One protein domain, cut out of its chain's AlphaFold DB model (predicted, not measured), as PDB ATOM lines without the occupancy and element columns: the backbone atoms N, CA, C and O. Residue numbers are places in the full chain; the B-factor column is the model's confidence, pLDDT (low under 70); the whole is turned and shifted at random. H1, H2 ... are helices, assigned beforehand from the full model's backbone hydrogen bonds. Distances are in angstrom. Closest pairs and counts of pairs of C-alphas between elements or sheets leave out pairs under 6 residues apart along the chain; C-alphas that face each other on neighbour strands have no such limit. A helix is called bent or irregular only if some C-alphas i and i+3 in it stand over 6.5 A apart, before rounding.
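AT A GLANCE: This is residues 358 to 435 of the 435 residues of the protein "Nuclear pore protein" of Gongylonema pulchrum (UniProt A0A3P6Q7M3). Four helices follow one another in a zigzag, H1 beside H2, H2 beside H3 and H3 beside H4, each running back along the one before. H1, at one end of the zigzag, has a kink of 63 degrees near residue 370, and after H4, at the other end, a tail with no named element, residues 421 to 435, folds back towards H3. The printed part has 78 residues with four named helices, in the order H1, H2, H3, H4, and no named strand; the class is all helix. The whole is compact, with a radius of gyration of the C-alphas of 12.6 A, and the C-alphas span 33 by 32 by 23 A along their three main axes.

HOW THE PARTS SIT: H1, residues 358 to 376, is the longest helix, and it is irregular: C-alphas 369 and 372 are 9.5 A apart. It touches H2, residues 383 to 391, with the closest C-alphas, those of Phe 375 and Tyr 385, 5.2 A apart. These two form a helical hairpin and run opposite ways at a shallow tilt of 13 degrees. H2 in turn touches H3, residues 395 to 404, closest at the C-alphas of Phe 386 and Ala 398, 5.2 A apart. They too form a hairpin, at a shallow tilt of 21 degrees, opposite ways. H3 touches H4, residues 408 to 420, closest at the C-alphas of Ile 399 and Ala 411, 5.1 A apart. This third hairpin has a shallow tilt of 17 degrees, opposite ways. H1 is apart from H3 and H4, and H2 is apart from H4. In H2, H3 and H4 every O i to N i+4 pair is within hydrogen-bond range; in H1, 9 of 15 are.

IN THESE COORDINATES: H1 begins at C-alpha 358, at (131.847, 232.397, 120.812), and measures 24.6 A from first to last C-alpha. H2 measures 12.0 A and begins at C-alpha 383, at (143.185, 225.319, 100.581). H3 measures 14.3 A. H4 measures 18.4 A and ends at C-alpha 420, at (158.673, 225.724, 118.817).

THE WHOLE: The two C-alphas farthest apart, those of Ser 378 and Ser 428, are 36.3 A apart. The printed part has no cut and ends at residue 435, the chain's last residue. The links from H2 to H3 and from H3 to H4 are tight, and that from H1 to H2 is short. The C-alphas of residues 421 to 435 lie 9 to 19 A from the mean of all C-alphas. The mean pLDDT of the printed part is 78.4; residues 378 to 380 and 428 to 435 of this predicted model are under 70.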
ATOM      1  N   VAL A 358     132.163 231.857 122.155       71.81
ATOM      2  CA  VAL A 358     131.847 232.397 120.812       71.81
ATOM      3  C   VAL A 358     132.901 231.974 119.790       71.81
ATOM      4  O   VAL A 358     132.575 231.576 118.675       71.81
ATOM      5  N   PHE A 359     134.170 232.003 120.194       76.31
ATOM      6  CA  PHE A 359     135.269 231.526 119.365       76.31
ATOM      7  C   PHE A 359     135.210 230.004 119.168       76.31
ATOM      8  O   PHE A 359     135.397 229.522 118.056       76.31
ATOM      9  N   HIS A 360     134.868 229.252 120.217       79.62
ATOM     10  CA  HIS A 360     134.664 227.806 120.130       79.62
ATOM     11  C   HIS A 360     133.491 227.438 119.210       79.62
ATOM     12  O   HIS A 360     133.601 226.502 118.425       79.62
ATOM     13  N   GLU A 361     132.379 228.176 119.255       80.81
ATOM     14  CA  GLU A 361     131.268 227.977 118.318       80.81
ATOM     15  C   GLU A 361     131.699 228.255 116.872       80.81
ATOM     16  O   GLU A 361     131.335 227.490 115.987       80.81
ATOM     17  N   LEU A 362     132.537 229.268 116.613       81.44
ATOM     18  CA  LEU A 362     133.104 229.500 115.276       81.44
ATOM     19  C   LEU A 362     133.996 228.335 114.817       81.44
ATOM     20  O   LEU A 362     133.911 227.897 113.669       81.44
ATOM     21  N   GLN A 363     134.844 227.816 115.707       84.00
ATOM     22  CA  GLN A 363     135.683 226.653 115.416       84.00
ATOM     23  C   GLN A 363     134.829 225.416 115.104       84.00
ATOM     24  O   GLN A 363     135.057 224.748 114.091       84.00
ATOM     25  N   ARG A 364     133.802 225.159 115.926       84.50
ATOM     26  CA  ARG A 364     132.817 224.084 115.749       84.50
ATOM     27  C   ARG A 364     132.058 224.218 114.433       84.50
ATOM     28  O   ARG A 364     131.923 223.235 113.714       84.50
ATOM     29  N   LEU A 365     131.640 225.429 114.085       81.06
ATOM     30  CA  LEU A 365     130.929 225.730 112.848       81.06
ATOM     31  C   LEU A 365     131.761 225.349 111.615       81.06
ATOM     32  O   LEU A 365     131.278 224.669 110.715       81.06
ATOM     33  N   ILE A 366     133.041 225.731 111.587       83.12
ATOM     34  CA  ILE A 366     133.952 225.393 110.480       83.12
ATOM     35  C   ILE A 366     134.145 223.876 110.365       83.12
ATOM     36  O   ILE A 366     134.272 223.344 109.265       83.12
ATOM     37  N   THR A 367     134.179 223.172 111.494       84.19
ATOM     38  CA  THR A 367     134.666 221.792 111.549       84.19
ATOM     39  C   THR A 367     133.614 220.708 111.565       84.19
ATOM     40  O   THR A 367     133.876 219.631 111.027       84.19
ATOM     41  N   LEU A 368     132.488 220.957 112.222       80.12
ATOM     42  CA  LEU A 368     131.401 220.003 112.394       80.12
ATOM     43  C   LEU A 368     130.216 220.357 111.506       80.12
ATOM     44  O   LEU A 368     129.692 219.471 110.843       80.12
ATOM     45  N   ASP A 369     129.821 221.630 111.484       80.00
ATOM     46  CA  ASP A 369     128.594 222.033 110.796       80.00
ATOM     47  C   ASP A 369     128.826 222.168 109.282       80.00
ATOM     48  O   ASP A 369     128.091 221.586 108.490       80.00
ATOM     49  N   TYR A 370     129.884 222.877 108.869       77.94
ATOM     50  CA  TYR A 370     130.313 222.908 107.466       77.94
ATOM     51  C   TYR A 370     131.138 221.670 107.112       77.94
ATOM     52  O   TYR A 370     130.830 220.941 106.167       77.94
ATOM     53  N   GLY A 371     132.200 221.432 107.884       80.75
ATOM     54  CA  GLY A 371     133.099 220.308 107.675       80.75
ATOM     55  C   GLY A 371     133.908 220.388 106.377       80.75
ATOM     56  O   GLY A 371     133.758 221.276 105.538       80.75
ATOM     57  N   GLU A 372     134.804 219.420 106.208       83.31
ATOM     58  CA  GLU A 372     135.774 219.376 105.105       83.31
ATOM     59  C   GLU A 372     135.104 219.348 103.720       83.31
ATOM     60  O   GLU A 372     135.521 220.071 102.817       83.31
ATOM     61  N   SER A 373     134.016 218.587 103.563       81.44
ATOM     62  CA  SER A 373     133.296 218.443 102.289       81.44
ATOM     63  C   SER A 373     132.705 219.754 101.770       81.44
ATOM     64  O   SER A 373     132.635 219.949 100.559       81.44
ATOM     65  N   TYR A 374     132.292 220.653 102.668       77.00
ATOM     66  CA  TYR A 374     131.739 221.954 102.293       77.00
ATOM     67  C   TYR A 374     132.791 222.861 101.645       77.00
ATOM     68  O   TYR A 374     132.521 223.496 100.630       77.00
ATOM     69  N   PHE A 375     134.000 222.896 102.208       77.06
ATOM     70  CA  PHE A 375     135.071 223.781 101.744       77.06
ATOM     71  C   PHE A 375     135.875 223.212 100.575       77.06
ATOM     72  O   PHE A 375     136.337 223.973  99.732       77.06
ATOM     73  N   VAL A 376     136.070 221.892 100.542       78.06
ATOM     74  CA  VAL A 376     136.861 221.210  99.503       78.06
ATOM     75  C   VAL A 376     136.064 221.066  98.204       78.06
ATOM     76  O   VAL A 376     136.661 221.009  97.129       78.06
ATOM     77  N   GLY A 377     134.729 221.044  98.300       71.06
ATOM     78  CA  GLY A 377     133.837 220.980  97.150       71.06
ATOM     79  C   GLY A 377     134.051 219.733  96.284       71.06
ATOM     80  O   GLY A 377     134.697 218.762  96.673       71.06
ATOM     81  N   SER A 378     133.484 219.752  95.076       60.78
ATOM     82  CA  SER A 378     133.685 218.692  94.074       60.78
ATOM     83  C   SER A 378     135.027 218.800  93.342       60.78
ATOM     84  O   SER A 378     135.413 217.886  92.623       60.78
ATOM     85  N   ASP A 379     135.694 219.947  93.455       65.25
ATOM     86  CA  ASP A 379     136.956 220.288  92.803       65.25
ATOM     87  C   ASP A 379     138.193 219.914  93.633       65.25
ATOM     88  O   ASP A 379     139.311 220.014  93.130       65.25
ATOM     89  N   GLY A 380     138.014 219.436  94.870       69.19
ATOM     90  CA  GLY A 380     139.112 218.912  95.686       69.19
ATOM     91  C   GLY A 380     140.018 219.997  96.276       69.19
ATOM     92  O   GLY A 380     141.126 219.699  96.727       69.19
ATOM     93  N   ASN A 381     139.590 221.262  96.272       79.06
ATOM     94  CA  ASN A 381     140.428 222.378  96.693       79.06
ATOM     95  C   ASN A 381     140.405 222.570  98.218       79.06
ATOM     96  O   ASN A 381     139.664 223.383  98.767       79.06
ATOM     97  N   PHE A 382     141.279 221.848  98.915       83.44
ATOM     98  CA  PHE A 382     141.396 221.892 100.376       83.44
ATOM     99  C   PHE A 382     141.974 223.199 100.947       83.44
ATOM    100  O   PHE A 382     141.974 223.376 102.167       83.44
ATOM    101  N   LEU A 383     142.479 224.119 100.113       83.12
ATOM    102  CA  LEU A 383     143.185 225.319 100.581       83.12
ATOM    103  C   LEU A 383     142.282 226.257 101.387       83.12
ATOM    104  O   LEU A 383     142.722 226.789 102.404       83.12
ATOM    105  N   LEU A 384     141.019 226.418 100.980       80.31
ATOM    106  CA  LEU A 384     140.047 227.229 101.721       80.31
ATOM    107  C   LEU A 384     139.746 226.626 103.095       80.31
ATOM    108  O   LEU A 384     139.669 227.353 104.085       80.31
ATOM    109  N   TYR A 385     139.642 225.296 103.172       85.75
ATOM    110  CA  TYR A 385     139.432 224.608 104.442       85.75
ATOM    111  C   TYR A 385     140.644 224.755 105.363       85.75
ATOM    112  O   TYR A 385     140.503 225.118 106.529       85.75
ATOM    113  N   PHE A 386     141.847 224.543 104.822       87.44
ATOM    114  CA  PHE A 386     143.094 224.765 105.543       87.44
ATOM    115  C   PHE A 386     143.183 226.201 106.074       87.44
ATOM    116  O   PHE A 386     143.462 226.396 107.255       87.44
ATOM    117  N   GLN A 387     142.897 227.201 105.233       83.50
ATOM    118  CA  GLN A 387     142.924 228.611 105.617       83.50
ATOM    119  C   GLN A 387     141.925 228.906 106.744       83.50
ATOM    120  O   GLN A 387     142.288 229.569 107.717       83.50
ATOM    121  N   ALA A 388     140.700 228.379 106.661       81.44
ATOM    122  CA  ALA A 388     139.692 228.539 107.708       81.44
ATOM    123  C   ALA A 388     140.157 227.948 109.050       81.44
ATOM    124  O   ALA A 388     140.082 228.618 110.081       81.44
ATOM    125  N   LEU A 389     140.688 226.720 109.044       84.75
ATOM    126  CA  LEU A 389     141.212 226.062 110.246       84.75
ATOM    127  C   LEU A 389     142.404 226.822 110.832       84.75
ATOM    128  O   LEU A 389     142.457 227.071 112.035       84.75
ATOM    129  N   TRP A 390     143.341 227.229 109.978       85.81
ATOM    130  CA  TRP A 390     144.567 227.902 110.390       85.81
ATOM    131  C   TRP A 390     144.289 229.267 111.026       85.81
ATOM    132  O   TRP A 390     144.799 229.568 112.105       85.81
ATOM    133  N   LEU A 391     143.439 230.082 110.392       82.75
ATOM    134  CA  LEU A 391     143.081 231.412 110.891       82.75
ATOM    135  C   LEU A 391     142.211 231.362 112.151       82.75
ATOM    136  O   LEU A 391     142.235 232.298 112.946       82.75
ATOM    137  N   THR A 392     141.484 230.264 112.367       82.88
ATOM    138  CA  THR A 392     140.718 230.035 113.602       82.88
ATOM    139  C   THR A 392     141.485 229.249 114.662       82.88
ATOM    140  O   THR A 392     140.912 228.879 115.683       82.88
ATOM    141  N   GLY A 393     142.786 229.018 114.474       81.75
ATOM    142  CA  GLY A 393     143.652 228.407 115.484       81.75
ATOM    143  C   GLY A 393     143.448 226.905 115.694       81.75
ATOM    144  O   GLY A 393     143.873 226.374 116.712       81.75
ATOM    145  N   GLN A 394     142.802 226.217 114.753       84.38
ATOM    146  CA  GLN A 394     142.577 224.767 114.781       84.38
ATOM    147  C   GLN A 394     143.744 224.050 114.093       84.38
ATOM    148  O   GLN A 394     143.594 223.426 113.039       84.38
ATOM    149  N   TYR A 395     144.939 224.233 114.651       87.38
ATOM    150  CA  TYR A 395     146.200 223.930 113.982       87.38
ATOM    151  C   TYR A 395     146.413 222.438 113.731       87.38
ATOM    152  O   TYR A 395     146.860 222.056 112.651       87.38
ATOM    153  N   GLU A 396     146.059 221.590 114.691       86.94
ATOM    154  CA  GLU A 396     146.181 220.135 114.617       86.94
ATOM    155  C   GLU A 396     145.360 219.584 113.444       86.94
ATOM    156  O   GLU A 396     145.866 218.833 112.603       86.94
ATOM    157  N   ARG A 397     144.119 220.064 113.309       86.88
ATOM    158  CA  ARG A 397     143.237 219.753 112.179       86.88
ATOM    159  C   ARG A 397     143.773 220.312 110.864       86.88
ATOM    160  O   ARG A 397     143.729 219.614 109.854       86.88
ATOM    161  N   ALA A 398     144.308 221.533 110.859       86.25
ATOM    162  CA  ALA A 398     144.892 222.133 109.657       86.25
ATOM    163  C   ALA A 398     146.096 221.320 109.139       86.25
ATOM    164  O   ALA A 398     146.198 221.051 107.943       86.25
ATOM    165  N   ILE A 399     146.973 220.865 110.040       87.44
ATOM    166  CA  ILE A 399     148.101 219.978 109.716       87.44
ATOM    167  C   ILE A 399     147.588 218.631 109.192       87.44
ATOM    168  O   ILE A 399     148.089 218.137 108.183       87.44
ATOM    169  N   SER A 400     146.562 218.060 109.829       88.38
ATOM    170  CA  SER A 400     145.928 216.810 109.389       88.38
ATOM    171  C   SER A 400     145.405 216.903 107.949       88.38
ATOM    172  O   SER A 400     145.665 216.012 107.139       88.38
ATOM    173  N   VAL A 401     144.762 218.017 107.579       88.00
ATOM    174  CA  VAL A 401     144.296 218.270 106.201       88.00
ATOM    175  C   VAL A 401     145.455 218.280 105.200       88.00
ATOM    176  O   VAL A 401     145.332 217.688 104.126       88.00
ATOM    177  N   LEU A 402     146.594 218.891 105.544       85.62
ATOM    178  CA  LEU A 402     147.783 218.880 104.682       85.62
ATOM    179  C   LEU A 402     148.351 217.469 104.496       85.62
ATOM    180  O   LEU A 402     148.747 217.113 103.385       85.62
ATOM    181  N   CYS A 403     148.368 216.656 105.555       85.94
ATOM    182  CA  CYS A 403     148.799 215.261 105.471       85.94
ATOM    183  C   CYS A 403     147.894 214.437 104.544       85.94
ATOM    184  O   CYS A 403     148.408 213.674 103.730       85.94
ATOM    185  N   LYS A 404     146.567 214.622 104.620       87.50
ATOM    186  CA  LYS A 404     145.596 213.917 103.760       87.50
ATOM    187  C   LYS A 404     145.765 214.223 102.270       87.50
ATOM    188  O   LYS A 404     145.518 213.352 101.448       87.50
ATOM    189  N   HIS A 405     146.188 215.438 101.924       85.00
ATOM    190  CA  HIS A 405     146.313 215.901 100.536       85.00
ATOM    191  C   HIS A 405     147.755 215.832 100.005       85.00
ATOM    192  O   HIS A 405     148.161 216.652  99.177       85.00
ATOM    193  N   GLU A 406     148.554 214.889 100.518       84.56
ATOM    194  CA  GLU A 406     149.937 214.629 100.083       84.56
ATOM    195  C   GLU A 406     150.879 215.846 100.215       84.56
ATOM    196  O   GLU A 406     151.935 215.923  99.588       84.56
ATOM    197  N   LYS A 407     150.544 216.814 101.080       85.06
ATOM    198  CA  LYS A 407     151.376 217.992 101.386       85.06
ATOM    199  C   LYS A 407     152.205 217.790 102.652       85.06
ATOM    200  O   LYS A 407     152.412 218.727 103.425       85.06
ATOM    201  N   LEU A 408     152.721 216.574 102.843       80.06
ATOM    202  CA  LEU A 408     153.475 216.163 104.032       80.06
ATOM    203  C   LEU A 408     154.649 217.107 104.333       80.06
ATOM    204  O   LEU A 408     154.872 217.479 105.482       80.06
ATOM    205  N   LEU A 409     155.361 217.547 103.290       77.62
ATOM    206  CA  LEU A 409     156.474 218.483 103.434       77.62
ATOM    207  C   LEU A 409     156.026 219.781 104.115       77.62
ATOM    208  O   LEU A 409     156.662 220.216 105.070       77.62
ATOM    209  N   HIS A 410     154.915 220.381 103.689       81.50
ATOM    210  CA  HIS A 410     154.398 221.599 104.317       81.50
ATOM    211  C   HIS A 410     153.861 221.324 105.725       81.50
ATOM    212  O   HIS A 410     154.158 222.087 106.645       81.50
ATOM    213  N   ALA A 411     153.148 220.209 105.909       82.75
ATOM    214  CA  ALA A 411     152.570 219.806 107.189       82.75
ATOM    215  C   ALA A 411     153.628 219.701 108.303       82.75
ATOM    216  O   ALA A 411     153.457 220.282 109.374       82.75
ATOM    217  N   VAL A 412     154.754 219.030 108.031       81.25
ATOM    218  CA  VAL A 412     155.845 218.838 109.004       81.25
ATOM    219  C   VAL A 412     156.504 220.165 109.384       81.25
ATOM    220  O   VAL A 412     156.710 220.432 110.568       81.25
ATOM    221  N   HIS A 413     156.807 221.027 108.407       73.50
ATOM    222  CA  HIS A 413     157.459 222.313 108.680       73.50
ATOM    223  C   HIS A 413     156.538 223.280 109.438       73.50
ATOM    224  O   HIS A 413     157.000 224.020 110.308       73.50
ATOM    225  N   MET A 414     155.231 223.242 109.167       83.56
ATOM    226  CA  MET A 414     154.234 224.012 109.913       83.56
ATOM    227  C   MET A 414     154.057 223.491 111.346       83.56
ATOM    228  O   MET A 414     154.039 224.289 112.283       83.56
ATOM    229  N   ALA A 415     153.997 222.169 111.538       81.31
ATOM    230  CA  ALA A 415     153.921 221.552 112.864       81.31
ATOM    231  C   ALA A 415     155.154 221.878 113.722       81.31
ATOM    232  O   ALA A 415     155.021 222.227 114.895       81.31
ATOM    233  N   LEU A 416     156.353 221.838 113.130       78.00
ATOM    234  CA  LEU A 416     157.592 222.206 113.813       78.00
ATOM    235  C   LEU A 416     157.572 223.670 114.270       78.00
ATOM    236  O   LEU A 416     157.908 223.956 115.419       78.00
ATOM    237  N   LEU A 417     157.117 224.584 113.406       81.19
ATOM    238  CA  LEU A 417     156.969 225.996 113.757       81.19
ATOM    239  C   LEU A 417     155.992 226.188 114.927       81.19
ATOM    240  O   LEU A 417     156.288 226.937 115.857       81.19
ATOM    241  N   LEU A 418     154.847 225.503 114.918       82.38
ATOM    242  CA  LEU A 418     153.850 225.598 115.990       82.38
ATOM    243  C   LEU A 418     154.359 225.020 117.315       82.38
ATOM    244  O   LEU A 418     154.122 225.612 118.369       82.38
ATOM    245  N   ASN A 419     155.101 223.912 117.269       81.88
ATOM    246  CA  ASN A 419     155.691 223.294 118.451       81.88
ATOM    247  C   ASN A 419     156.742 224.201 119.110       81.88
ATOM    248  O   ASN A 419     156.691 224.436 120.316       81.88
ATOM    249  N   VAL A 420     157.650 224.784 118.316       80.81
ATOM    250  CA  VAL A 420     158.673 225.724 118.817       80.81
ATOM    251  C   VAL A 420     158.035 226.938 119.502       80.81
ATOM    252  O   VAL A 420     158.560 227.436 120.493       80.81
ATOM    253  N   ASN A 421     156.875 227.384 119.016       76.94
ATOM    254  CA  ASN A 421     156.129 228.500 119.595       76.94
ATOM    255  C   ASN A 421     155.158 228.092 120.724       76.94
ATOM    256  O   ASN A 421     154.380 228.933 121.177       76.94
ATOM    257  N   GLN A 422     155.177 226.829 121.176       79.75
ATOM    258  CA  GLN A 422     154.273 226.284 122.205       79.75
ATOM    259  C   GLN A 422     152.781 226.469 121.863       79.75
ATOM    260  O   GLN A 422     151.948 226.723 122.734       79.75
ATOM    261  N   LYS A 423     152.444 226.400 120.571       75.19
ATOM    262  CA  LYS A 423     151.075 226.540 120.049       75.19
ATOM    263  C   LYS A 423     150.464 225.225 119.580       75.19
ATOM    264  O   LYS A 423     149.280 225.212 119.273       75.19
ATOM    265  N   LEU A 424     151.261 224.161 119.511       81.81
ATOM    266  CA  LEU A 424     150.807 222.831 119.124       81.81
ATOM    267  C   LEU A 424     150.504 221.997 120.367       81.81
ATOM    268  O   LEU A 424     151.358 221.851 121.244       81.81
ATOM    269  N   ILE A 425     149.308 221.423 120.425       78.69
ATOM    270  CA  ILE A 425     148.931 220.463 121.454       78.69
ATOM    271  C   ILE A 425     149.542 219.115 121.075       78.69
ATOM    272  O   ILE A 425     149.130 218.460 120.119       78.69
ATOM    273  N   LEU A 426     150.546 218.694 121.840       75.69
ATOM    274  CA  LEU A 426     151.154 217.380 121.679       75.69
ATOM    275  C   LEU A 426     150.318 216.331 122.410       75.69
ATOM    276  O   LEU A 426     149.960 216.498 123.576       75.69
ATOM    277  N   THR A 427     150.036 215.225 121.727       72.06
ATOM    278  CA  THR A 427     149.539 214.018 122.389       72.06
ATOM    279  C   THR A 427     150.691 213.340 123.130       72.06
ATOM    280  O   THR A 427     151.811 213.266 122.627       72.06
ATOM    281  N   SER A 428     150.423 212.836 124.335       62.91
ATOM    282  CA  SER A 428     151.354 211.980 125.077       62.91
ATOM    283  C   SER A 428     151.473 210.578 124.473       62.91
ATOM    284  O   SER A 428     152.382 209.836 124.832       62.91
ATOM    285  N   ASP A 429     150.560 210.219 123.566       61.34
ATOM    286  CA  ASP A 429     150.478 208.911 122.925       61.34
ATOM    287  C   ASP A 429     150.464 209.057 121.397       61.34
ATOM    288  O   ASP A 429     149.584 209.702 120.821       61.34
ATOM    289  N   ILE A 430     151.452 208.436 120.756       59.75
ATOM    290  CA  ILE A 430     151.690 208.419 119.305       59.75
ATOM    291  C   ILE A 430     150.593 207.683 118.519       59.75
ATOM    292  O   ILE A 430     150.544 207.805 117.297       59.75
ATOM    293  N   THR A 431     149.730 206.917 119.192       56.19
ATOM    294  CA  THR A 431     148.642 206.152 118.563       56.19
ATOM    295  C   THR A 431     147.348 206.951 118.389       56.19
ATOM    296  O   THR A 431     146.463 206.534 117.641       56.19
ATOM    297  N   HIS A 432     147.221 208.115 119.033       51.91
ATOM    298  CA  HIS A 432     146.030 208.947 118.901       51.91
ATOM    299  C   HIS A 432     146.089 209.853 117.659       51.91
ATOM    300  O   HIS A 432     147.110 210.503 117.420       51.91
ATOM    301  N   PRO A 433     144.992 209.960 116.881       55.16
ATOM    302  CA  PRO A 433     144.921 210.910 115.778       55.16
ATOM    303  C   PRO A 433     145.020 212.353 116.298       55.16
ATOM    304  O   PRO A 433     144.515 212.671 117.378       55.16
ATOM    305  N   LEU A 434     145.656 213.226 115.509       52.00
ATOM    306  CA  LEU A 434     145.692 214.673 115.754       52.00
ATOM    307  C   LEU A 434     144.244 215.192 115.864       52.00
ATOM    308  O   LEU A 434     143.454 214.970 114.942       52.00
ATOM    309  N   ARG A 435     143.893 215.795 117.009       48.69
ATOM    310  CA  ARG A 435     142.524 216.242 117.337       48.69
ATOM    311  C   ARG A 435     142.037 217.395 116.466       48.69
ATOM    312  O   ARG A 435     142.868 218.261 116.132       48.69
TER     313      ARG A 435